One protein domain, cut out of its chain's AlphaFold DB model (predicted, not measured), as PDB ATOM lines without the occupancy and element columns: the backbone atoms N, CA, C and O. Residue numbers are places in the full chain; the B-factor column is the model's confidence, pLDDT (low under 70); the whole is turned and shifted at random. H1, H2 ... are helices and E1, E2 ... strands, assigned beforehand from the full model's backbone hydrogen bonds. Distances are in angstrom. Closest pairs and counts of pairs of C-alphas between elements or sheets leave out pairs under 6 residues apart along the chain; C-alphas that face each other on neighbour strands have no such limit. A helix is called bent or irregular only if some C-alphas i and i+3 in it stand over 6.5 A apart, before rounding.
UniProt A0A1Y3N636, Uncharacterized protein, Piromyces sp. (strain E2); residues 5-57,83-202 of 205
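Overview. This is residues 5 to 57 and 83 to 202 of the 205 residues of an uncharacterized protein of Piromyces sp. (strain E2) (UniProt A0A1Y3N636). A long bent helix, H1, runs along a strongly twisted four-stranded sheet, and its residues 5 to 14 stick out past one end. At the other end are a small cluster of short helices, H2, H3 and H4, and the small hairpin E3 and E4, while residues 192 to 202, mostly H5, stick out as an arm. The printed part has 173 residues; along the chain come H1 H2 H3 H4 E1 E2 E3 E4 E5 E6 H5, and the class is mixed, helices and strands. The larger sheet has the order E1 - E2 - E5 - E6, all antiparallel. The whole is loose, with a radius of gyration of the C-alphas of 22.4 A, and flat, spanning 77 by 56 by 28 A.

Along the chain. Find C-alpha 5 at (136.262, 52.896, 64.526), where H1, residues 5 to 52, begins. By its hydrogen bonds it was assigned as one helix, but it is bent: C-alphas 39 and 42 are 6.9 A apart. Its arms are H1a, residues 5 to 39, 51.7 A long, and H1b, residues 42 to 52, 15.2 A. After the cut come H2, residues 87 to 94, H3, 96 to 99, and H4, 104 to 110. E1, residues 113 to 120, begins at C-alpha 113 (105.088, 74.902, 114.084) and is 20.9 A long. Then read E2, 127 to 133, E3, 136 to 138, E4, 141 to 143, E5, 152 to 162, 31.3 A, and E6, 169 to 177, 24.0 A. H5, residues 187 to 200, 20.3 A, ends at C-alpha 200 (94.492, 94.234, 88.805).

Arrangement. Start at the sheet: in the hairpin E1 and E2, N 117 and O 130 are 2.9 A apart, within hydrogen-bond range. Between E2 and E5, look at N 129 and O 155, 2.8 A; in the hairpin E5 and E6, at N 156 and O 176, 2.8 A. H1a is on this sheet, as two layers, a helix layer on a sheet, at a height of 9.8 A; its closest C-alphas to E6 are Cys 26 and Glu 169, 6.9 A. H1b stands at a steep tilt of 47 degrees to H1a and only grazes the sheet with residues 44 to 52. H2 only grazes it with residues 87 to 89, and only just touches H4, with 3 pairs of C-alphas within 8 A, the closest Leu 89 and Leu 110, 5.7 A. H2 and H3 touch only at the corner, and only just, with 3 such pairs, the closest Leu 93 and Ser 99, 4.5 A. E2 runs on into E3 at 36 degrees; in the hairpin E3 and E4, N 143 and O 136 are 2.8 A apart. H5 is near H4, with 6 pairs of C-alphas within 10 A. Every O i to N i+4 pair is within hydrogen-bond range in H1a, H1b, H2 and H5; H4 has 2 of 3, and H3 is too short for such a pair.

Size, cuts and confidence. The C-alphas of Lys 5 and Asn 140, the two farthest apart, are 79.9 A from each other. Residues 58 to 82 are not printed, and C-alphas 57 and 83 are 12.0 A apart across the cut. Of the links that are printed whole, none is long. Look for pLDDT under 70 at residue 57, residues 135 to 142 and residues 194 to 202; the mean of the printed part is 87.4.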
ATOM      1  N   LYS A   5     137.467  53.453  63.898       97.12
ATOM      2  CA  LYS A   5     136.262  52.896  64.526       97.12
ATOM      3  C   LYS A   5     136.590  52.134  65.814       97.12
ATOM      4  O   LYS A   5     135.956  52.378  66.833       97.12
ATOM      5  N   ASN A   6     137.596  51.258  65.789       97.38
ATOM      6  CA  ASN A   6     137.981  50.480  66.969       97.38
ATOM      7  C   ASN A   6     138.546  51.376  68.081       97.38
ATOM      8  O   ASN A   6     138.246  51.146  69.248       97.38
ATOM      9  N   LYS A   7     139.301  52.426  67.730       97.38
ATOM     10  CA  LYS A   7     139.789  53.420  68.700       97.38
ATOM     11  C   LYS A   7     138.641  54.198  69.356       97.38
ATOM     12  O   LYS A   7     138.652  54.377  70.566       97.38
ATOM     13  N   LEU A   8     137.633  54.611  68.582       96.56
ATOM     14  CA  LEU A   8     136.447  55.301  69.107       96.56
ATOM     15  C   LEU A   8     135.606  54.401  70.021       96.56
ATOM     16  O   LEU A   8     135.104  54.867  71.038       96.56
ATOM     17  N   ILE A   9     135.462  53.116  69.680       96.31
ATOM     18  CA  ILE A   9     134.780  52.140  70.544       96.31
ATOM     19  C   ILE A   9     135.548  51.962  71.858       96.31
ATOM     20  O   ILE A   9     134.938  52.010  72.920       96.31
ATOM     21  N   ALA A  10     136.875  51.822  71.796       96.88
ATOM     22  CA  ALA A  10     137.704  51.724  72.995       96.88
ATOM     23  C   ALA A  10     137.547  52.957  73.902       96.88
ATOM     24  O   ALA A  10     137.351  52.803  75.102       96.88
ATOM     25  N   LEU A  11     137.542  54.167  73.328       96.00
ATOM     26  CA  LEU A  11     137.329  55.401  74.091       96.00
ATOM     27  C   LEU A  11     135.940  55.453  74.747       96.00
ATOM     28  O   LEU A  11     135.833  55.813  75.914       96.00
ATOM     29  N   LYS A  12     134.882  55.043  74.032       93.31
ATOM     30  CA  LYS A  12     133.526  54.954  74.602       93.31
ATOM     31  C   LYS A  12     133.457  53.994  75.789       93.31
ATOM     32  O   LYS A  12     132.770  54.296  76.757       93.31
ATOM     33  N   ASN A  13     134.158  52.863  75.718       94.88
ATOM     34  CA  ASN A  13     134.201  51.906  76.822       94.88
ATOM     35  C   ASN A  13     134.914  52.497  78.046       94.88
ATOM     36  O   ASN A  13     134.383  52.403  79.144       94.88
ATOM     37  N   ILE A  14     136.043  53.186  77.847       95.44
ATOM     38  CA  ILE A  14     136.768  53.866  78.934       95.44
ATOM     39  C   ILE A  14     135.894  54.942  79.593       95.44
ATOM     40  O   ILE A  14     135.816  54.998  80.815       95.44
ATOM     41  N   HIS A  15     135.189  55.765  78.809       91.88
ATOM     42  CA  HIS A  15     134.276  56.769  79.369       91.88
ATOM     43  C   HIS A  15     133.120  56.135  80.150       91.88
ATOM     44  O   HIS A  15     132.684  56.690  81.153       91.88
ATOM     45  N   LYS A  16     132.633  54.966  79.719       91.38
ATOM     46  CA  LYS A  16     131.625  54.224  80.478       91.38
ATOM     47  C   LYS A  16     132.179  53.754  81.827       91.38
ATOM     48  O   LYS A  16     131.512  53.932  82.833       91.38
ATOM     49  N   GLU A  17     133.392  53.204  81.857       94.19
ATOM     50  CA  GLU A  17     134.039  52.782  83.109       94.19
ATOM     51  C   GLU A  17     134.274  53.963  84.065       94.19
ATOM     52  O   GLU A  17     134.069  53.830  85.270       94.19
ATOM     53  N   GLN A  18     134.655  55.130  83.531       92.94
ATOM     54  CA  GLN A  18     134.756  56.369  84.309       92.94
ATOM     55  C   GLN A  18     133.401  56.776  84.889       92.94
ATOM     56  O   GLN A  18     133.304  57.012  86.089       92.94
ATOM     57  N   TYR A  19     132.356  56.792  84.062       91.88
ATOM     58  CA  TYR A  19     131.001  57.102  84.506       91.88
ATOM     59  C   TYR A  19     130.531  56.145  85.608       91.88
ATOM     60  O   TYR A  19     130.068  56.595  86.649       91.88
ATOM     61  N   ASP A  20     130.715  54.833  85.437       92.50
ATOM     62  CA  ASP A  20     130.330  53.832  86.438       92.50
ATOM     63  C   ASP A  20     131.049  54.070  87.788       92.50
ATOM     64  O   ASP A  20     130.459  53.882  88.858       92.50
ATOM     65  N   LEU A  21     132.304  54.541  87.761       94.44
ATOM     66  CA  LEU A  21     133.051  54.930  88.960       94.44
ATOM     67  C   LEU A  21     132.509  56.217  89.603       94.44
ATOM     68  O   LEU A  21     132.402  56.283  90.827       94.44
ATOM     69  N   GLU A  22     132.145  57.223  88.809       93.12
ATOM     70  CA  GLU A  22     131.536  58.460  89.315       93.12
ATOM     71  C   GLU A  22     130.168  58.199  89.957       93.12
ATOM     72  O   GLU A  22     129.889  58.708  91.041       93.12
ATOM     73  N   VAL A  23     129.344  57.332  89.357       92.12
ATOM     74  CA  VAL A  23     128.072  56.893  89.953       92.12
ATOM     75  C   VAL A  23     128.306  56.242  91.312       92.12
ATOM     76  O   VAL A  23     127.601  56.537  92.279       92.12
ATOM     77  N   LYS A  24     129.318  55.374  91.412       93.75
ATOM     78  CA  LYS A  24     129.701  54.754  92.682       93.75
ATOM     79  C   LYS A  24     130.105  55.805  93.719       93.75
ATOM     80  O   LYS A  24     129.644  55.723  94.854       93.75
ATOM     81  N   TYR A  25     130.901  56.798  93.328       93.50
ATOM     82  CA  TYR A  25     131.292  57.907  94.199       93.50
ATOM     83  C   TYR A  25     130.079  58.695  94.721       93.50
ATOM     84  O   TYR A  25     129.966  58.904  95.930       93.50
ATOM     85  N   CYS A  26     129.139  59.079  93.852       91.56
ATOM     86  CA  CYS A  26     127.924  59.791  94.260       91.56
ATOM     87  C   CYS A  26     127.076  58.976  95.247       91.56
ATOM     88  O   CYS A  26     126.577  59.522  96.229       91.56
ATOM     89  N   ASN A  27     126.943  57.669  95.018       90.69
ATOM     90  CA  ASN A  27     126.218  56.783  95.928       90.69
ATOM     91  C   ASN A  27     126.901  56.683  97.298       90.69
ATOM     92  O   ASN A  27     126.231  56.773  98.323       90.69
ATOM     93  N   GLU A  28     128.226  56.528  97.336       94.00
ATOM     94  CA  GLU A  28     128.976  56.485  98.598       94.00
ATOM     95  C   GLU A  28     128.858  57.799  99.381       94.00
ATOM     96  O   GLU A  28     128.720  57.764 100.604       94.00
ATOM     97  N   LEU A  29     128.838  58.947  98.694       92.06
ATOM     98  CA  LEU A  29     128.629  60.252  99.324       92.06
ATOM     99  C   LEU A  29     127.271  60.329 100.042       92.06
ATOM    100  O   LEU A  29     127.224  60.717 101.207       92.06
ATOM    101  N   ILE A  30     126.193  59.877  99.397       90.56
ATOM    102  CA  ILE A  30     124.843  59.851  99.991       90.56
ATOM    103  C   ILE A  30     124.794  58.943 101.221       90.56
ATOM    104  O   ILE A  30     124.176  59.278 102.230       90.56
ATOM    105  N   GLU A  31     125.451  57.784 101.171       91.75
ATOM    106  CA  GLU A  31     125.499  56.879 102.321       91.75
ATOM    107  C   GLU A  31     126.282  57.488 103.496       91.75
ATOM    108  O   GLU A  31     125.905  57.307 104.659       91.75
ATOM    109  N   VAL A  32     127.322  58.281 103.215       94.50
ATOM    110  CA  VAL A  32     128.016  59.082 104.232       94.50
ATOM    111  C   VAL A  32     127.084  60.144 104.821       94.50
ATOM    112  O   VAL A  32     126.989  60.246 106.046       94.50
ATOM    113  N   GLU A  33     126.353  60.895 103.999       91.19
ATOM    114  CA  GLU A  33     125.393  61.902 104.471       91.19
ATOM    115  C   GLU A  33     124.309  61.278 105.360       91.19
ATOM    116  O   GLU A  33     124.069  61.754 106.474       91.19
ATOM    117  N   LYS A  34     123.721  60.151 104.940       91.50
ATOM    118  CA  LYS A  34     122.744  59.388 105.736       91.50
ATOM    119  C   LYS A  34     123.332  58.918 107.064       91.50
ATOM    120  O   LYS A  34     122.669  59.015 108.099       91.50
ATOM    121  N   LYS A  35     124.577  58.427 107.067       94.38
ATOM    122  CA  LYS A  35     125.274  58.009 108.292       94.38
ATOM    123  C   LYS A  35     125.371  59.163 109.286       94.38
ATOM    124  O   LYS A  35     124.989  58.990 110.442       94.38
ATOM    125  N   TYR A  36     125.869  60.323 108.864       95.06
ATOM    126  CA  TYR A  36     126.033  61.466 109.767       95.06
ATOM    127  C   TYR A  36     124.701  62.091 110.173       95.06
ATOM    128  O   TYR A  36     124.555  62.480 111.329       95.06
ATOM    129  N   MET A  37     123.696  62.091 109.295       91.50
ATOM    130  CA  MET A  37     122.336  62.483 109.664       91.50
ATOM    131  C   MET A  37     121.805  61.624 110.822       91.50
ATOM    132  O   MET A  37     121.276  62.158 111.791       91.50
ATOM    133  N   ASN A  38     121.991  60.302 110.770       92.88
ATOM    134  CA  ASN A  38     121.562  59.410 111.852       92.88
ATOM    135  C   ASN A  38     122.316  59.665 113.164       92.88
ATOM    136  O   ASN A  38     121.726  59.538 114.233       92.88
ATOM    137  N   LEU A  39     123.597  60.044 113.094       96.12
ATOM    138  CA  LEU A  39     124.384  60.424 114.273       96.12
ATOM    139  C   LEU A  39     123.943  61.769 114.867       96.12
ATOM    140  O   LEU A  39     124.021  61.950 116.078       96.12
ATOM    141  N   LEU A  40     123.469  62.700 114.033       95.00
ATOM    142  CA  LEU A  40     122.952  64.003 114.462       95.00
ATOM    143  C   LEU A  40     121.512  63.930 114.982       95.00
ATOM    144  O   LEU A  40     121.116  64.751 115.807       95.00
ATOM    145  N   LYS A  41     120.735  62.933 114.544       93.88
ATOM    146  CA  LYS A  41     119.318  62.783 114.886       93.88
ATOM    147  C   LYS A  41     119.015  62.868 116.396       93.88
ATOM    148  O   LYS A  41     118.122  63.641 116.735       93.88
ATOM    149  N   PRO A  42     119.758  62.204 117.308       94.94
ATOM    150  CA  PRO A  42     119.509  62.326 118.748       94.94
ATOM    151  C   PRO A  42     119.652  63.760 119.277       94.94
ATOM    152  O   PRO A  42     118.938  64.159 120.193       94.94
ATOM    153  N   TYR A  43     120.547  64.565 118.694       93.50
ATOM    154  CA  TYR A  43     120.716  65.970 119.073       93.50
ATOM    155  C   TYR A  43     119.530  66.820 118.613       93.50
ATOM    156  O   TYR A  43     119.085  67.706 119.339       93.50
ATOM    157  N   TRP A  44     118.991  66.544 117.424       94.56
ATOM    158  CA  TRP A  44     117.796  67.230 116.932       94.56
ATOM    159  C   TRP A  44     116.544  66.849 117.719       94.56
ATOM    160  O   TRP A  44     115.741  67.728 118.015       94.56
ATOM    161  N   GLU A  45     116.409  65.579 118.107       93.31
ATOM    162  CA  GLU A  45     115.344  65.113 119.004       93.31
ATOM    163  C   GLU A  45     115.444  65.812 120.366       93.31
ATOM    164  O   GLU A  45     114.469  66.398 120.829       93.31
ATOM    165  N   LYS A  46     116.650  65.883 120.946       91.88
ATOM    166  CA  LYS A  46     116.897  66.627 122.188       91.88
ATOM    167  C   LYS A  46     116.545  68.115 122.062       91.88
ATOM    168  O   LYS A  46     115.897  68.669 122.945       91.88
ATOM    169  N   ARG A  47     116.920  68.761 120.952       93.56
ATOM    170  CA  ARG A  47     116.538  70.154 120.657       93.56
ATOM    171  C   ARG A  47     115.017  70.310 120.585       93.56
ATOM    172  O   ARG A  47     114.484  71.266 121.138       93.56
ATOM    173  N   ALA A  48     114.320  69.394 119.915       92.44
ATOM    174  CA  ALA A  48     112.861  69.423 119.825       92.44
ATOM    175  C   ALA A  48     112.203  69.261 121.208       92.44
ATOM    176  O   ALA A  48     111.215  69.937 121.507       92.44
ATOM    177  N   ASP A  49     112.768  68.426 122.080       90.38
ATOM    178  CA  ASP A  49     112.296  68.275 123.457       90.38
ATOM    179  C   ASP A  49     112.515  69.544 124.296       90.38
ATOM    180  O   ASP A  49     111.605  69.927 125.027       90.38
ATOM    181  N   ILE A  50     113.643  70.247 124.134       89.56
ATOM    182  CA  ILE A  50     113.891  71.555 124.776       89.56
ATOM    183  C   ILE A  50     112.891  72.604 124.273       89.56
ATOM    184  O   ILE A  50     112.185  73.232 125.057       89.56
ATOM    185  N   ILE A  51     112.765  72.764 122.949       90.31
ATOM    186  CA  ILE A  51     111.850  73.749 122.346       90.31
ATOM    187  C   ILE A  51     110.408  73.494 122.801       90.31
ATOM    188  O   ILE A  51     109.684  74.432 123.129       90.31
ATOM    189  N   SER A  52     109.983  72.230 122.845       87.25
ATOM    190  CA  SER A  52     108.624  71.860 123.257       87.25
ATOM    191  C   SER A  52     108.408  71.832 124.773       87.25
ATOM    192  O   SER A  52     107.260  71.698 125.210       87.25
ATOM    193  N   GLY A  53     109.466  71.973 125.574       85.75
ATOM    194  CA  GLY A  53     109.354  71.999 127.027       85.75
ATOM    195  C   GLY A  53     109.152  70.639 127.685       85.75
ATOM    196  O   GLY A  53     108.427  70.508 128.675       85.75
ATOM    197  N   LYS A  54     109.681  69.588 127.060       84.44
ATOM    198  CA  LYS A  54     109.722  68.223 127.603       84.44
ATOM    199  C   LYS A  54     111.043  67.928 128.309       84.44
ATOM    200  O   LYS A  54     111.127  66.926 129.017       84.44
ATOM    201  N   TYR A  55     112.057  68.760 128.090       79.12
ATOM    202  CA  TYR A  55     113.401  68.584 128.616       79.12
ATOM    203  C   TYR A  55     113.951  69.914 129.137       79.12
ATOM    204  O   TYR A  55     114.337  70.764 128.342       79.12
ATOM    205  N   ASP A  56     114.039  70.028 130.463       70.25
ATOM    206  CA  ASP A  56     114.575  71.189 131.193       70.25
ATOM    207  C   ASP A  56     115.769  70.773 132.083       70.25
ATOM    208  O   ASP A  56     115.881  71.186 133.233       70.25
ATOM    209  N   ASN A  57     116.623  69.851 131.617       66.88
ATOM    210  CA  ASN A  57     117.709  69.324 132.452       66.88
ATOM    211  C   ASN A  57     118.800  70.380 132.698       66.88
ATOM    212  O   ASN A  57     119.415  70.873 131.751       66.88
ATOM    213  N   GLY A  83     108.431  75.739 127.466       85.69
ATOM    214  CA  GLY A  83     109.395  75.553 126.380       85.69
ATOM    215  C   GLY A  83     109.556  76.881 125.640       85.69
ATOM    216  O   GLY A  83     108.983  77.878 126.078       85.69
ATOM    217  N   ILE A  84     110.265  76.909 124.511       88.94
ATOM    218  CA  ILE A  84     110.599  78.150 123.792       88.94
ATOM    219  C   ILE A  84     109.462  78.534 122.826       88.94
ATOM    220  O   ILE A  84     109.301  77.890 121.782       88.94
ATOM    221  N   PRO A  85     108.655  79.572 123.124       88.44
ATOM    222  CA  PRO A  85     107.521  79.937 122.281       88.44
ATOM    223  C   PRO A  85     107.983  80.464 120.922       88.44
ATOM    224  O   PRO A  85     108.965  81.193 120.837       88.44
ATOM    225  N   ASP A  86     107.243  80.118 119.865       90.69
ATOM    226  CA  ASP A  86     107.437  80.648 118.507       90.69
ATOM    227  C   ASP A  86     108.874  80.511 117.966       90.69
ATOM    228  O   ASP A  86     109.282  81.266 117.083       90.69
ATOM    229  N   PHE A  87     109.639  79.523 118.455       93.56
ATOM    230  CA  PHE A  87     111.036  79.307 118.074       93.56
ATOM    231  C   PHE A  87     111.213  79.236 116.551       93.56
ATOM    232  O   PHE A  87     111.945  80.035 115.971       93.56
ATOM    233  N   TRP A  88     110.500  78.328 115.877       95.69
ATOM    234  CA  TRP A  88     110.652  78.140 114.431       95.69
ATOM    235  C   TRP A  88     110.120  79.303 113.607       95.69
ATOM    236  O   TRP A  88     110.748  79.678 112.621       95.69
ATOM    237  N   LEU A  89     109.010  79.910 114.030       94.94
ATOM    238  CA  LEU A  89     108.510  81.138 113.416       94.94
ATOM    239  C   LEU A  89     109.579  82.238 113.479       94.94
ATOM    240  O   LEU A  89     109.884  82.861 112.466       94.94
ATOM    241  N   THR A  90     110.196  82.421 114.647       95.25
ATOM    242  CA  THR A  90     111.277  83.388 114.853       95.25
ATOM    243  C   THR A  90     112.460  83.071 113.942       95.25
ATOM    244  O   THR A  90     112.921  83.954 113.225       95.25
ATOM    245  N   VAL A  91     112.913  81.815 113.888       96.50
ATOM    246  CA  VAL A  91     114.002  81.381 112.993       96.50
ATOM    247  C   VAL A  91     113.682  81.689 111.526       96.50
ATOM    248  O   VAL A  91     114.518  82.245 110.814       96.50
ATOM    249  N   MET A  92     112.471  81.371 111.066       96.44
ATOM    250  CA  MET A  92     112.061  81.584 109.676       96.44
ATOM    251  C   MET A  92     111.945  83.070 109.316       96.44
ATOM    252  O   MET A  92     112.346  83.454 108.219       96.44
ATOM    253  N   LEU A  93     111.462  83.914 110.235       95.94
ATOM    254  CA  LEU A  93     111.375  85.366 110.041       95.94
ATOM    255  C   LEU A  93     112.750  86.051 109.986       95.94
ATOM    256  O   LEU A  93     112.888  87.078 109.326       95.94
ATOM    257  N   HIS A  94     113.771  85.482 110.630       96.12
ATOM    258  CA  HIS A  94     115.142  85.996 110.559       96.12
ATOM    259  C   HIS A  94     115.919  85.488 109.335       96.12
ATOM    260  O   HIS A  94     116.962  86.048 108.997       96.12
ATOM    261  N   HIS A  95     115.437  84.448 108.647       95.75
ATOM    262  CA  HIS A  95     116.118  83.919 107.471       95.75
ATOM    263  C   HIS A  95     115.794  84.758 106.215       95.75
ATOM    264  O   HIS A  95     114.639  84.749 105.778       95.75
ATOM    265  N   PRO A  96     116.790  85.383 105.544       94.00
ATOM    266  CA  PRO A  96     116.556  86.415 104.524       94.00
ATOM    267  C   PRO A  96     115.616  86.011 103.385       94.00
ATOM    268  O   PRO A  96     114.760  86.784 102.994       94.00
ATOM    269  N   LYS A  97     115.746  84.784 102.865       94.44
ATOM    270  CA  LYS A  97     114.916  84.316 101.736       94.44
ATOM    271  C   LYS A  97     113.566  83.735 102.153       94.44
ATOM    272  O   LYS A  97     112.670  83.608 101.328       94.44
ATOM    273  N   ILE A  98     113.447  83.276 103.398       94.69
ATOM    274  CA  ILE A  98     112.226  82.590 103.845       94.69
ATOM    275  C   ILE A  98     111.216  83.638 104.299       94.69
ATOM    276  O   ILE A  98     110.052  83.553 103.922       94.69
ATOM    277  N   SER A  99     111.672  84.648 105.040       95.44
ATOM    278  CA  SER A  99     110.824  85.713 105.574       95.44
ATOM    279  C   SER A  99     110.093  86.509 104.493       95.44
ATOM    280  O   SER A  99     108.935  86.862 104.690       95.44
ATOM    281  N   GLU A 100     110.713  86.705 103.325       93.88
ATOM    282  CA  GLU A 100     110.096  87.345 102.152       93.88
ATOM    283  C   GLU A 100     108.811  86.645 101.678       93.88
ATOM    284  O   GLU A 100     107.960  87.277 101.056       93.88
ATOM    285  N   ASN A 101     108.651  85.354 101.984       90.88
ATOM    286  CA  ASN A 101     107.507  84.541 101.574       90.88
ATOM    287  C   ASN A 101     106.473  84.338 102.698       90.88
ATOM    288  O   ASN A 101     105.511  83.601 102.504       90.88
ATOM    289  N   ILE A 102     106.663  84.949 103.873       93.25
ATOM    290  CA  ILE A 102     105.776  84.786 105.032       93.25
ATOM    291  C   ILE A 102     104.826  85.981 105.126       93.25
ATOM    292  O   ILE A 102     105.243  87.112 105.371       93.25
ATOM    293  N   THR A 103     103.526  85.723 104.993       91.44
ATOM    294  CA  THR A 103     102.476  86.731 105.182       91.44
ATOM    295  C   THR A 103     102.031  86.840 106.644       91.44
ATOM    296  O   THR A 103     102.314  85.980 107.476       91.44
ATOM    297  N   GLU A 104     101.243  87.869 106.973       90.56
ATOM    298  CA  GLU A 104     100.643  88.018 108.310       90.56
ATOM    299  C   GLU A 104      99.764  86.827 108.724       90.56
ATOM    300  O   GLU A 104      99.630  86.523 109.914       90.56
ATOM    301  N   LEU A 105      99.134  86.156 107.756       89.75
ATOM    302  CA  LEU A 105      98.349  84.955 108.016       89.75
ATOM    303  C   LEU A 105      99.260  83.761 108.305       89.75
ATOM    304  O   LEU A 105      99.013  83.030 109.267       89.75
ATOM    305  N   ASP A 106     100.336  83.616 107.533       92.19
ATOM    306  CA  ASP A 106     101.331  82.564 107.740       92.19
ATOM    307  C   ASP A 106     101.977  82.685 109.114       92.19
ATOM    308  O   ASP A 106     102.128  81.673 109.782       92.19
ATOM    309  N   ILE A 107     102.250  83.900 109.607       92.62
ATOM    310  CA  ILE A 107     102.740  84.122 110.980       92.62
ATOM    311  C   ILE A 107     101.829  83.430 112.003       92.62
ATOM    312  O   ILE A 107     102.313  82.739 112.899       92.62
ATOM    313  N   LYS A 108     100.502  83.550 111.864       90.88
ATOM    314  CA  LYS A 108      99.544  82.933 112.797       90.88
ATOM    315  C   LYS A 108      99.550  81.407 112.695       90.88
ATOM    316  O   LYS A 108      99.438  80.736 113.723       90.88
ATOM    317  N   ILE A 109      99.690  80.867 111.485       91.50
ATOM    318  CA  ILE A 109      99.727  79.424 111.212       91.50
ATOM    319  C   ILE A 109     101.053  78.814 111.682       91.50
ATOM    320  O   ILE A 109     101.055  77.883 112.483       91.50
ATOM    321  N   LEU A 110     102.178  79.372 111.231       93.38
ATOM    322  CA  LEU A 110     103.544  78.976 111.576       93.38
ATOM    323  C   LEU A 110     103.839  79.134 113.059       93.38
ATOM    324  O   LEU A 110     104.728  78.467 113.573       93.38
ATOM    325  N   SER A 111     103.062  79.944 113.775       91.19
ATOM    326  CA  SER A 111     103.123  79.962 115.227       91.19
ATOM    327  C   SER A 111     102.952  78.536 115.796       91.19
ATOM    328  O   SER A 111     103.673  78.165 116.716       91.19
ATOM    329  N   PHE A 112     102.080  77.689 115.229       91.31
ATOM    330  CA  PHE A 112     101.848  76.299 115.668       91.31
ATOM    331  C   PHE A 112     102.961  75.308 115.275       91.31
ATOM    332  O   PHE A 112     102.875  74.133 115.637       91.31
ATOM    333  N   LEU A 113     103.984  75.746 114.534       93.62
ATOM    334  CA  LEU A 113     105.088  74.902 114.084       93.62
ATOM    335  C   LEU A 113     105.993  74.531 115.267       93.62
ATOM    336  O   LEU A 113     106.597  75.394 115.904       93.62
ATOM    337  N   SER A 114     106.090  73.236 115.561       91.50
ATOM    338  CA  SER A 114     106.876  72.702 116.678       91.50
ATOM    339  C   SER A 114     108.245  72.184 116.273       91.50
ATOM    340  O   SER A 114     109.180  72.265 117.066       91.50
ATOM    341  N   ASP A 115     108.372  71.630 115.067       95.25
ATOM    342  CA  ASP A 115     109.630  71.049 114.604       95.25
ATOM    343  C   ASP A 115     109.739  71.066 113.077       95.25
ATOM    344  O   ASP A 115     108.731  71.003 112.369       95.25
ATOM    345  N   ILE A 116     110.976  71.129 112.584       96.00
ATOM    346  CA  ILE A 116     111.314  70.956 111.171       96.00
ATOM    347  C   ILE A 116     112.417  69.900 111.075       96.00
ATOM    348  O   ILE A 116     113.504  70.073 111.637       96.00
ATOM    349  N   ARG A 117     112.159  68.819 110.333       94.44
ATOM    350  CA  ARG A 117     113.097  67.701 110.150       94.44
ATOM    351  C   ARG A 117     113.390  67.417 108.688       94.44
ATOM    352  O   ARG A 117     112.582  67.712 107.814       94.44
ATOM    353  N   VAL A 118     114.526  66.771 108.454       93.75
ATOM    354  CA  VAL A 118     114.886  66.173 107.166       93.75
ATOM    355  C   VAL A 118     114.806  64.657 107.298       93.75
ATOM    356  O   VAL A 118     115.305  64.089 108.268       93.75
ATOM    357  N   GLU A 119     114.199  63.997 106.318       91.94
ATOM    358  CA  GLU A 119     114.160  62.539 106.225       91.94
ATOM    359  C   GLU A 119     114.558  62.091 104.819       91.94
ATOM    360  O   GLU A 119     113.928  62.492 103.842       91.94
ATOM    361  N   TYR A 120     115.570  61.229 104.703       90.31
ATOM    362  CA  TYR A 120     115.874  60.573 103.429       90.31
ATOM    363  C   TYR A 120     114.788  59.556 103.079       90.31
ATOM    364  O   TYR A 120     114.338  58.776 103.924       90.31
ATOM    365  N   LEU A 121     114.396  59.538 101.810       87.88
ATOM    366  CA  LEU A 121     113.524  58.510 101.266       87.88
ATOM    367  C   LEU A 121     114.354  57.256 100.947       87.88
ATOM    368  O   LEU A 121     115.577  57.306 100.825       87.88
ATOM    369  N   LYS A 122     113.688  56.097 100.855       74.38
ATOM    370  CA  LYS A 122     114.367  54.793 100.710       74.38
ATOM    371  C   LYS A 122     115.246  54.688  99.459       74.38
ATOM    372  O   LYS A 122     116.175  53.888  99.453       74.38
ATOM    373  N   GLU A 123     114.948  55.463  98.423       72.88
ATOM    374  CA  GLU A 123     115.623  55.401  97.131       72.88
ATOM    375  C   GLU A 123     116.387  56.699  96.849       72.88
ATOM    376  O   GLU A 123     115.845  57.794  97.011       72.88
ATOM    377  N   ASN A 124     117.621  56.555  96.356       71.62
ATOM    378  CA  ASN A 124     118.465  57.633  95.825       71.62
ATOM    379  C   ASN A 124     118.821  58.736  96.848       71.62
ATOM    380  O   ASN A 124     118.804  58.519  98.062       71.62
ATOM    381  N   ALA A 125     119.182  59.913  96.328       86.62
ATOM    382  CA  ALA A 125     119.415  61.157  97.061       86.62
ATOM    383  C   ALA A 125     118.108  61.873  97.460       86.62
ATOM    384  O   ALA A 125     118.116  63.060  97.779       86.62
ATOM    385  N   ASN A 126     116.963  61.187  97.381       93.81
ATOM    386  CA  ASN A 126     115.671  61.801  97.643       93.81
ATOM    387  C   ASN A 126     115.517  62.058  99.142       93.81
ATOM    388  O   ASN A 126     115.811  61.191  99.970       93.81
ATOM    389  N   PHE A 127     114.983  63.217  99.497       94.38
ATOM    390  CA  PHE A 127     114.708  63.572 100.883       94.38
ATOM    391  C   PHE A 127     113.422  64.379 100.978       94.38
ATOM    392  O   PHE A 127     112.942  64.935  99.995       94.38
ATOM    393  N   ARG A 128     112.852  64.459 102.175       96.00
ATOM    394  CA  ARG A 128     111.714  65.324 102.464       96.00
ATOM    395  C   ARG A 128     111.983  66.197 103.671       96.00
ATOM    396  O   ARG A 128     112.636  65.770 104.623       96.00
ATOM    397  N   LEU A 129     111.427  67.397 103.630       97.12
ATOM    398  CA  LEU A 129     111.247  68.231 104.805       97.12
ATOM    399  C   LEU A 129     109.932  67.841 105.478       97.12
ATOM    400  O   LEU A 129     108.916  67.661 104.805       97.12
ATOM    401  N   VAL A 130     109.965  67.702 106.797       97.31
ATOM    402  CA  VAL A 130     108.805  67.408 107.639       97.31
ATOM    403  C   VAL A 130     108.575  68.598 108.551       97.31
ATOM    404  O   VAL A 130     109.450  68.934 109.345       97.31
ATOM    405  N   PHE A 131     107.409  69.219 108.437       97.12
ATOM    406  CA  PHE A 131     106.978  70.341 109.260       97.12
ATOM    407  C   PHE A 131     105.927  69.837 110.239       97.12
ATOM    408  O   PHE A 131     104.799  69.558 109.830       97.12
ATOM    409  N   ASP A 132     106.288  69.696 111.508       95.00
ATOM    410  CA  ASP A 132     105.371  69.230 112.544       95.00
ATOM    411  C   ASP A 132     104.657  70.398 113.204       95.00
ATOM    412  O   ASP A 132     105.287  71.344 113.676       95.00
ATOM    413  N   PHE A 133     103.340  70.288 113.304       91.94
ATOM    414  CA  PHE A 133     102.477  71.250 113.963       91.94
ATOM    415  C   PHE A 133     101.884  70.619 115.219       91.94
ATOM    416  O   PHE A 133     101.286  69.539 115.172       91.94
ATOM    417  N   MET A 134     102.009  71.311 116.350       77.81
ATOM    418  CA  MET A 134     101.441  70.859 117.619       77.81
ATOM    419  C   MET A 134     100.365  71.809 118.128       77.81
ATOM    420  O   MET A 134     100.327  72.991 117.788       77.81
ATOM    421  N   GLN A 135      99.502  71.292 119.002       67.44
ATOM    422  CA  GLN A 135      98.658  72.144 119.832       67.44
ATOM    423  C   GLN A 135      99.560  72.897 120.812       67.44
ATOM    424  O   GLN A 135     100.356  72.283 121.527       67.44
ATOM    425  N   LYS A 136      99.466  74.224 120.838       66.38
ATOM    426  CA  LYS A 136     100.247  75.028 121.779       66.38
ATOM    427  C   LYS A 136      99.672  74.887 123.178       66.38
ATOM    428  O   LYS A 136      98.461  74.812 123.333       66.38
ATOM    429  N   SER A 137     100.520  74.968 124.197       55.19
ATOM    430  CA  SER A 137     100.070  75.382 125.524       55.19
ATOM    431  C   SER A 137     100.526  76.819 125.735       55.19
ATOM    432  O   SER A 137     101.712  77.066 125.940       55.19
ATOM    433  N   GLN A 138      99.609  77.778 125.631       50.94
ATOM    434  CA  GLN A 138      99.875  79.129 126.118       50.94
ATOM    435  C   GLN A 138      99.157  79.297 127.451       50.94
ATOM    436  O   GLN A 138      97.963  79.037 127.547       50.94
ATOM    437  N   LYS A 139      99.894  79.715 128.488       53.53
ATOM    438  CA  LYS A 139      99.342  80.018 129.822       53.53
ATOM    439  C   LYS A 139      98.454  78.896 130.399       53.53
ATOM    440  O   LYS A 139      97.399  79.174 130.953       53.53
ATOM    441  N   ASN A 140      98.898  77.641 130.289       52.47
ATOM    442  CA  ASN A 140      98.191  76.439 130.761       52.47
ATOM    443  C   ASN A 140      96.887  76.077 130.021       52.47
ATOM    444  O   ASN A 140      96.202  75.148 130.443       52.47
ATOM    445  N   GLU A 141      96.575  76.716 128.890       58.41
ATOM    446  CA  GLU A 141      95.455  76.330 128.024       58.41
ATOM    447  C   GLU A 141      95.964  75.712 126.719       58.41
ATOM    448  O   GLU A 141      96.885  76.228 126.080       58.41
ATOM    449  N   ALA A 142      95.384  74.570 126.338       65.88
ATOM    450  CA  ALA A 142      95.674  73.917 125.070       65.88
ATOM    451  C   ALA A 142      94.970  74.677 123.937       65.88
ATOM    452  O   ALA A 142      93.744  74.678 123.841       65.88
ATOM    453  N   VAL A 143      95.752  75.316 123.072       74.75
ATOM    454  CA  VAL A 143      95.269  75.977 121.862       74.75
ATOM    455  C   VAL A 143      95.430  75.002 120.706       74.75
ATOM    456  O   VAL A 143      96.543  74.680 120.279       74.75
ATOM    457  N   GLU A 144      94.304  74.512 120.203       79.88
ATOM    458  CA  GLU A 144      94.285  73.656 119.026       79.88
ATOM    459  C   GLU A 144      94.602  74.460 117.754       79.88
ATOM    460  O   GLU A 144      94.195  75.613 117.614       79.88
ATOM    461  N   ASN A 145      95.296  73.839 116.795       85.06
ATOM    462  CA  ASN A 145      95.425  74.398 115.453       85.06
ATOM    463  C   ASN A 145      94.033  74.486 114.795       85.06
ATOM    464  O   ASN A 145      93.411  73.471 114.471       85.06
ATOM    465  N   ILE A 146      93.542  75.710 114.606       89.12
ATOM    466  CA  ILE A 146      92.223  75.999 114.020       89.12
ATOM    467  C   ILE A 146      92.233  76.060 112.484       89.12
ATOM    468  O   ILE A 146      91.175  76.208 111.873       89.12
ATOM    469  N   TYR A 147      93.401  75.973 111.847       91.25
ATOM    470  CA  TYR A 147      93.558  76.183 110.408       91.25
ATOM    471  C   TYR A 147      93.413  74.881 109.619       91.25
ATOM    472  O   TYR A 147      92.629  74.828 108.671       91.25
ATOM    473  N   PHE A 148      94.103  73.819 110.033       93.56
ATOM    474  CA  PHE A 148      94.076  72.506 109.380       93.56
ATOM    475  C   PHE A 148      94.206  71.362 110.394       93.56
ATOM    476  O   PHE A 148      94.527  71.581 111.561       93.56
ATOM    477  N   SER A 149      93.912  70.132 109.962       92.75
ATOM    478  CA  SER A 149      93.950  68.930 110.812       92.75
ATOM    479  C   SER A 149      95.234  68.102 110.687       92.75
ATOM    480  O   SER A 149      95.462  67.214 111.512       92.75
ATOM    481  N   ASN A 150      96.087  68.380 109.694       94.06
ATOM    482  CA  ASN A 150      97.392  67.735 109.552       94.06
ATOM    483  C   ASN A 150      98.230  67.912 110.829       94.06
ATOM    484  O   ASN A 150      98.378  69.019 111.340       94.06
ATOM    485  N   LYS A 151      98.835  66.818 111.303       93.50
ATOM    486  CA  LYS A 151      99.883  66.876 112.338       93.50
ATOM    487  C   LYS A 151     101.227  67.292 111.755       93.50
ATOM    488  O   LYS A 151     101.980  68.002 112.403       93.50
ATOM    489  N   SER A 152     101.492  66.854 110.531       95.69
ATOM    490  CA  SER A 152     102.724  67.149 109.816       95.69
ATOM    491  C   SER A 152     102.404  67.464 108.363       95.69
ATOM    492  O   SER A 152     101.517  66.837 107.774       95.69
ATOM    493  N   LEU A 153     103.133  68.416 107.792       96.88
ATOM    494  CA  LEU A 153     103.166  68.681 106.357       96.88
ATOM    495  C   LEU A 153     104.512  68.215 105.806       96.88
ATOM    496  O   LEU A 153     105.542  68.382 106.462       96.88
ATOM    497  N   TYR A 154     104.508  67.631 104.612       97.00
ATOM    498  CA  TYR A 154     105.717  67.139 103.960       97.00
ATOM    499  C   TYR A 154     105.975  67.901 102.665       97.00
ATOM    500  O   TYR A 154     105.044  68.179 101.904       97.00
ATOM    501  N   LEU A 155     107.250  68.182 102.413       97.25
ATOM    502  CA  LEU A 155     107.747  68.677 101.138       97.25
ATOM    503  C   LEU A 155     108.875  67.755 100.672       97.25
ATOM    504  O   LEU A 155     109.974  67.786 101.225       97.25
ATOM    505  N   SER A 156     108.578  66.892  99.705       96.88
ATOM    506  CA  SER A 156     109.475  65.855  99.197       96.88
ATOM    507  C   SER A 156     110.217  66.342  97.958       96.88
ATOM    508  O   SER A 156     109.606  66.847  97.019       96.88
ATOM    509  N   PHE A 157     111.532  66.156  97.940       96.00
ATOM    510  CA  PHE A 157     112.422  66.513  96.845       96.00
ATOM    511  C   PHE A 157     112.974  65.244  96.203       96.00
ATOM    512  O   PHE A 157     113.609  64.413  96.862       96.00
ATOM    513  N   TYR A 158     112.746  65.117  94.901       94.31
ATOM    514  CA  TYR A 158     113.185  63.979  94.112       94.31
ATOM    515  C   TYR A 158     114.379  64.377  93.258       94.31
ATOM    516  O   TYR A 158     114.378  65.425  92.610       94.31
ATOM    517  N   TYR A 159     115.391  63.523  93.266       92.69
ATOM    518  CA  TYR A 159     116.642  63.680  92.554       92.69
ATOM    519  C   TYR A 159     116.854  62.488  91.634       92.69
ATOM    520  O   TYR A 159     116.604  61.331  91.984       92.69
ATOM    521  N   THR A 160     117.359  62.780  90.448       90.69
ATOM    522  CA  THR A 160     117.725  61.774  89.457       90.69
ATOM    523  C   THR A 160     119.196  61.903  89.144       90.69
ATOM    524  O   THR A 160     119.745  63.001  89.147       90.69
ATOM    525  N   LEU A 161     119.833  60.771  88.882       88.62
ATOM    526  CA  LEU A 161     121.201  60.767  88.403       88.62
ATOM    527  C   LEU A 161     121.216  61.310  86.970       88.62
ATOM    528  O   LEU A 161     120.667  60.683  86.063       88.62
ATOM    529  N   ASP A 162     121.818  62.476  86.794       85.81
ATOM    530  CA  ASP A 162     122.029  63.123  85.510       85.81
ATOM    531  C   ASP A 162     123.434  62.798  84.983       85.81
ATOM    532  O   ASP A 162     124.393  62.630  85.741       85.81
ATOM    533  N   ASN A 163     123.539  62.686  83.661       80.38
ATOM    534  CA  ASN A 163     124.784  62.488  82.927       80.38
ATOM    535  C   ASN A 163     124.922  63.417  81.710       80.38
ATOM    536  O   ASN A 163     125.826  63.232  80.890       80.38
ATOM    537  N   THR A 164     124.051  64.425  81.587       76.94
ATOM    538  CA  THR A 164     123.942  65.315  80.420       76.94
ATOM    539  C   THR A 164     125.254  66.044  80.116       76.94
ATOM    540  O   THR A 164     125.575  66.286  78.953       76.94
ATOM    541  N   PHE A 165     126.067  66.327  81.140       72.62
ATOM    542  CA  PHE A 165     127.367  66.994  81.002       72.62
ATOM    543  C   PHE A 165     128.570  66.040  81.039       72.62
ATOM    544  O   PHE A 165     129.705  66.485  81.195       72.62
ATOM    545  N   GLY A 166     128.344  64.730  80.887       72.50
ATOM    546  CA  GLY A 166     129.410  63.725  80.907       72.50
ATOM    547  C   GLY A 166     130.022  63.485  82.289       72.50
ATOM    548  O   GLY A 166     131.094  62.896  82.366       72.50
ATOM    549  N   LYS A 167     129.342  63.937  83.346       80.50
ATOM    550  CA  LYS A 167     129.674  63.702  84.750       80.50
ATOM    551  C   LYS A 167     128.439  63.144  85.447       80.50
ATOM    552  O   LYS A 167     127.347  63.664  85.216       80.50
ATOM    553  N   ALA A 168     128.603  62.121  86.278       87.69
ATOM    554  CA  ALA A 168     127.526  61.636  87.131       87.69
ATOM    555  C   ALA A 168     127.261  62.633  88.272       87.69
ATOM    556  O   ALA A 168     128.149  62.923  89.077       87.69
ATOM    557  N   GLU A 169     126.045  63.170  88.345       88.25
ATOM    558  CA  GLU A 169     125.629  64.070  89.422       88.25
ATOM    559  C   GLU A 169     124.132  63.924  89.697       88.25
ATOM    560  O   GLU A 169     123.340  63.730  88.779       88.25
ATOM    561  N   TYR A 170     123.723  64.000  90.964       88.81
ATOM    562  CA  TYR A 170     122.301  64.027  91.292       88.81
ATOM    563  C   TYR A 170     121.739  65.421  91.027       88.81
ATOM    564  O   TYR A 170     122.067  66.376  91.727       88.81
ATOM    565  N   SER A 171     120.857  65.529  90.037       90.06
ATOM    566  CA  SER A 171     120.140  66.759  89.727       90.06
ATOM    567  C   SER A 171     118.750  66.741  90.348       90.06
ATOM    568  O   SER A 171     118.105  65.693  90.455       90.06
ATOM    569  N   HIS A 172     118.260  67.922  90.721       90.12
ATOM    570  CA  HIS A 172     116.868  68.087  91.116       90.12
ATOM    571  C   HIS A 172     115.937  67.672  89.965       90.12
ATOM    572  O   HIS A 172     116.159  68.066  88.819       90.12
ATOM    573  N   SER A 173     114.919  66.871  90.272       92.56
ATOM    574  CA  SER A 173     113.930  66.375  89.314       92.56
ATOM    575  C   SER A 173     112.593  67.093  89.495       92.56
ATOM    576  O   SER A 173     112.210  67.902  88.654       92.56
ATOM    577  N   TYR A 174     111.897  66.840  90.605       94.44
ATOM    578  CA  TYR A 174     110.637  67.504  90.937       94.44
ATOM    579  C   TYR A 174     110.437  67.600  92.453       94.44
ATOM    580  O   TYR A 174     111.152  66.970  93.240       94.44
ATOM    581  N   VAL A 175     109.454  68.406  92.856       95.88
ATOM    582  CA  VAL A 175     109.019  68.575  94.247       95.88
ATOM    583  C   VAL A 175     107.572  68.120  94.376       95.88
ATOM    584  O   VAL A 175     106.746  68.427  93.517       95.88
ATOM    585  N   GLU A 176     107.258  67.426  95.464       96.38
ATOM    586  CA  GLU A 176     105.902  67.013  95.815       96.38
ATOM    587  C   GLU A 176     105.547  67.531  97.212       96.38
ATOM    588  O   GLU A 176     106.242  67.255  98.192       96.38
ATOM    589  N   GLY A 177     104.474  68.315  97.297       96.38
ATOM    590  CA  GLY A 177     103.904  68.773  98.562       96.38
ATOM    591  C   GLY A 177     102.837  67.815  99.087       96.38
ATOM    592  O   GLY A 177     102.367  66.930  98.381       96.38
ATOM    593  N   THR A 178     102.428  68.013 100.336       95.50
ATOM    594  CA  THR A 178     101.294  67.289 100.933       95.50
ATOM    595  C   THR A 178     100.014  68.099 100.817       95.50
ATOM    596  O   THR A 178     100.039  69.313 101.018       95.50
ATOM    597  N   ASP A 179      98.889  67.419 100.607       95.38
ATOM    598  CA  ASP A 179      97.571  68.039 100.713       95.38
ATOM    599  C   ASP A 179      97.302  68.551 102.135       95.38
ATOM    600  O   ASP A 179      97.453  67.839 103.139       95.38
ATOM    601  N   ILE A 180      96.869  69.809 102.226       95.12
ATOM    602  CA  ILE A 180      96.493  70.435 103.493       95.12
ATOM    603  C   ILE A 180      94.991  70.244 103.714       95.12
ATOM    604  O   ILE A 180      94.156  70.729 102.951       95.12
ATOM    605  N   TYR A 181      94.637  69.570 104.804       93.50
ATOM    606  CA  TYR A 181      93.262  69.319 105.217       93.50
ATOM    607  C   TYR A 181      92.736  70.498 106.041       93.50
ATOM    608  O   TYR A 181      92.686  70.463 107.277       93.50
ATOM    609  N   TRP A 182      92.379  71.574 105.341       93.44
ATOM    610  CA  TRP A 182      91.837  72.796 105.932       93.44
ATOM    611  C   TRP A 182      90.542  72.536 106.717       93.44
ATOM    612  O   TRP A 182      89.650  71.834 106.248       93.44
ATOM    613  N   LYS A 183      90.416  73.129 107.912       91.50
ATOM    614  CA  LYS A 183      89.233  72.965 108.779       91.50
ATOM    615  C   LYS A 183      88.061  73.864 108.384       91.50
ATOM    616  O   LYS A 183      86.917  73.441 108.485       91.50
ATOM    617  N   ASN A 184      88.349  75.097 107.964       86.69
ATOM    618  CA  ASN A 184      87.325  76.109 107.680       86.69
ATOM    619  C   ASN A 184      87.292  76.496 106.199       86.69
ATOM    620  O   ASN A 184      86.267  76.360 105.540       86.69
ATOM    621  N   LYS A 185      88.415  76.997 105.679       86.31
ATOM    622  CA  LYS A 185      88.562  77.451 104.293       86.31
ATOM    623  C   LYS A 185      89.994  77.247 103.813       86.31
ATOM    624  O   LYS A 185      90.900  77.141 104.640       86.31
ATOM    625  N   ASN A 186      90.187  77.214 102.496       84.88
ATOM    626  CA  ASN A 186      91.516  77.170 101.903       84.88
ATOM    627  C   ASN A 186      92.162  78.561 101.975       84.88
ATOM    628  O   ASN A 186      91.882  79.443 101.166       84.88
ATOM    629  N   TYR A 187      93.020  78.749 102.975       82.31
ATOM    630  CA  TYR A 187      93.694  80.023 103.221       82.31
ATOM    631  C   TYR A 187      94.718  80.384 102.132       82.31
ATOM    632  O   TYR A 187      95.011  81.563 101.948       82.31
ATOM    633  N   VAL A 188      95.227  79.398 101.382       82.38
ATOM    634  CA  VAL A 188      96.149  79.636 100.260       82.38
ATOM    635  C   VAL A 188      95.398  80.203  99.060       82.38
ATOM    636  O   VAL A 188      95.825  81.201  98.489       82.38
ATOM    637  N   GLU A 189      94.253  79.617  98.698       79.06
ATOM    638  CA  GLU A 189      93.426  80.131  97.596       79.06
ATOM    639  C   GLU A 189      92.972  81.572  97.847       79.06
ATOM    640  O   GLU A 189      93.028  82.403  96.944       79.06
ATOM    641  N   GLU A 190      92.582  81.891  99.082       75.75
ATOM    642  CA  GLU A 190      92.211  83.253  99.471       75.75
ATOM    643  C   GLU A 190      93.393  84.225  99.359       75.75
ATOM    644  O   GLU A 190      93.235  85.327  98.831       75.75
ATOM    645  N   ALA A 191      94.585  83.823  99.812       73.94
ATOM    646  CA  ALA A 191      95.786  84.641  99.684       73.94
ATOM    647  C   ALA A 191      96.116  84.932  98.209       73.94
ATOM    648  O   ALA A 191      96.353  86.086  97.853       73.94
ATOM    649  N   VAL A 192      96.045  83.919  97.339       74.19
ATOM    650  CA  VAL A 192      96.286  84.069  95.892       74.19
ATOM    651  C   VAL A 192      95.243  84.982  95.245       74.19
ATOM    652  O   VAL A 192      95.603  85.892  94.498       74.19
ATOM    653  N   GLN A 193      93.957  84.799  95.557       70.69
ATOM    654  CA  GLN A 193      92.890  85.655  95.030       70.69
ATOM    655  C   GLN A 193      93.075  87.119  95.444       70.69
ATOM    656  O   GLN A 193      92.922  88.016  94.615       70.69
ATOM    657  N   ASN A 194      93.463  87.372  96.696       67.44
ATOM    658  CA  ASN A 194      93.708  88.726  97.190       67.44
ATOM    659  C   ASN A 194      94.897  89.398  96.485       67.44
ATOM    660  O   ASN A 194      94.815  90.582  96.151       67.44
ATOM    661  N   VAL A 195      95.973  88.661  96.191       65.94
ATOM    662  CA  VAL A 195      97.094  89.183  95.390       65.94
ATOM    663  C   VAL A 195      96.623  89.547  93.978       65.94
ATOM    664  O   VAL A 195      96.789  90.697  93.574       65.94
ATOM    665  N   CYS A 196      95.927  88.650  93.271       56.09
ATOM    666  CA  CYS A 196      95.436  88.929  91.915       56.09
ATOM    667  C   CYS A 196      94.498  90.151  91.850       56.09
ATOM    668  O   CYS A 196      94.562  90.941  90.904       56.09
ATOM    669  N   VAL A 197      93.638  90.347  92.854       60.12
ATOM    670  CA  VAL A 197      92.745  91.518  92.934       60.12
ATOM    671  C   VAL A 197      93.528  92.811  93.201       60.12
ATOM    672  O   VAL A 197      93.215  93.854  92.628       60.12
ATOM    673  N   THR A 198      94.567  92.775  94.039       60.66
ATOM    674  CA  THR A 198      95.378  93.975  94.317       60.66
ATOM    675  C   THR A 198      96.287  94.379  93.156       60.66
ATOM    676  O   THR A 198      96.519  95.573  92.967       60.66
ATOM    677  N   GLU A 199      96.757  93.428  92.347       57.44
ATOM    678  CA  GLU A 199      97.528  93.711  91.129       57.44
ATOM    679  C   GLU A 199      96.643  94.295  90.022       57.44
ATOM    680  O   GLU A 199      96.969  95.338  89.458       57.44
ATOM    681  N   THR A 200      95.461  93.716  89.793       53.50
ATOM    682  CA  THR A 200      94.492  94.234  88.805       53.50
ATOM    683  C   THR A 200      93.874  95.580  89.209       53.50
ATOM    684  O   THR A 200      93.528  96.388  88.351       53.50
ATOM    685  N   GLY A 201      93.794  95.884  90.509       48.12
ATOM    686  CA  GLY A 201      93.362  97.191  91.021       48.12
ATOM    687  C   GLY A 201      94.413  98.309  90.937       48.12
ATOM    688  O   GLY A 201      94.071  99.473  91.157       48.12
ATOM    689  N   ARG A 202      95.682  97.995  90.629       51.88
ATOM    690  CA  ARG A 202      96.766  98.985  90.466       51.88
ATOM    691  C   ARG A 202      96.938  99.487  89.028       51.88
ATOM    692  O   ARG A 202      97.628 100.483  88.844       51.88
TER     693      ARG A 202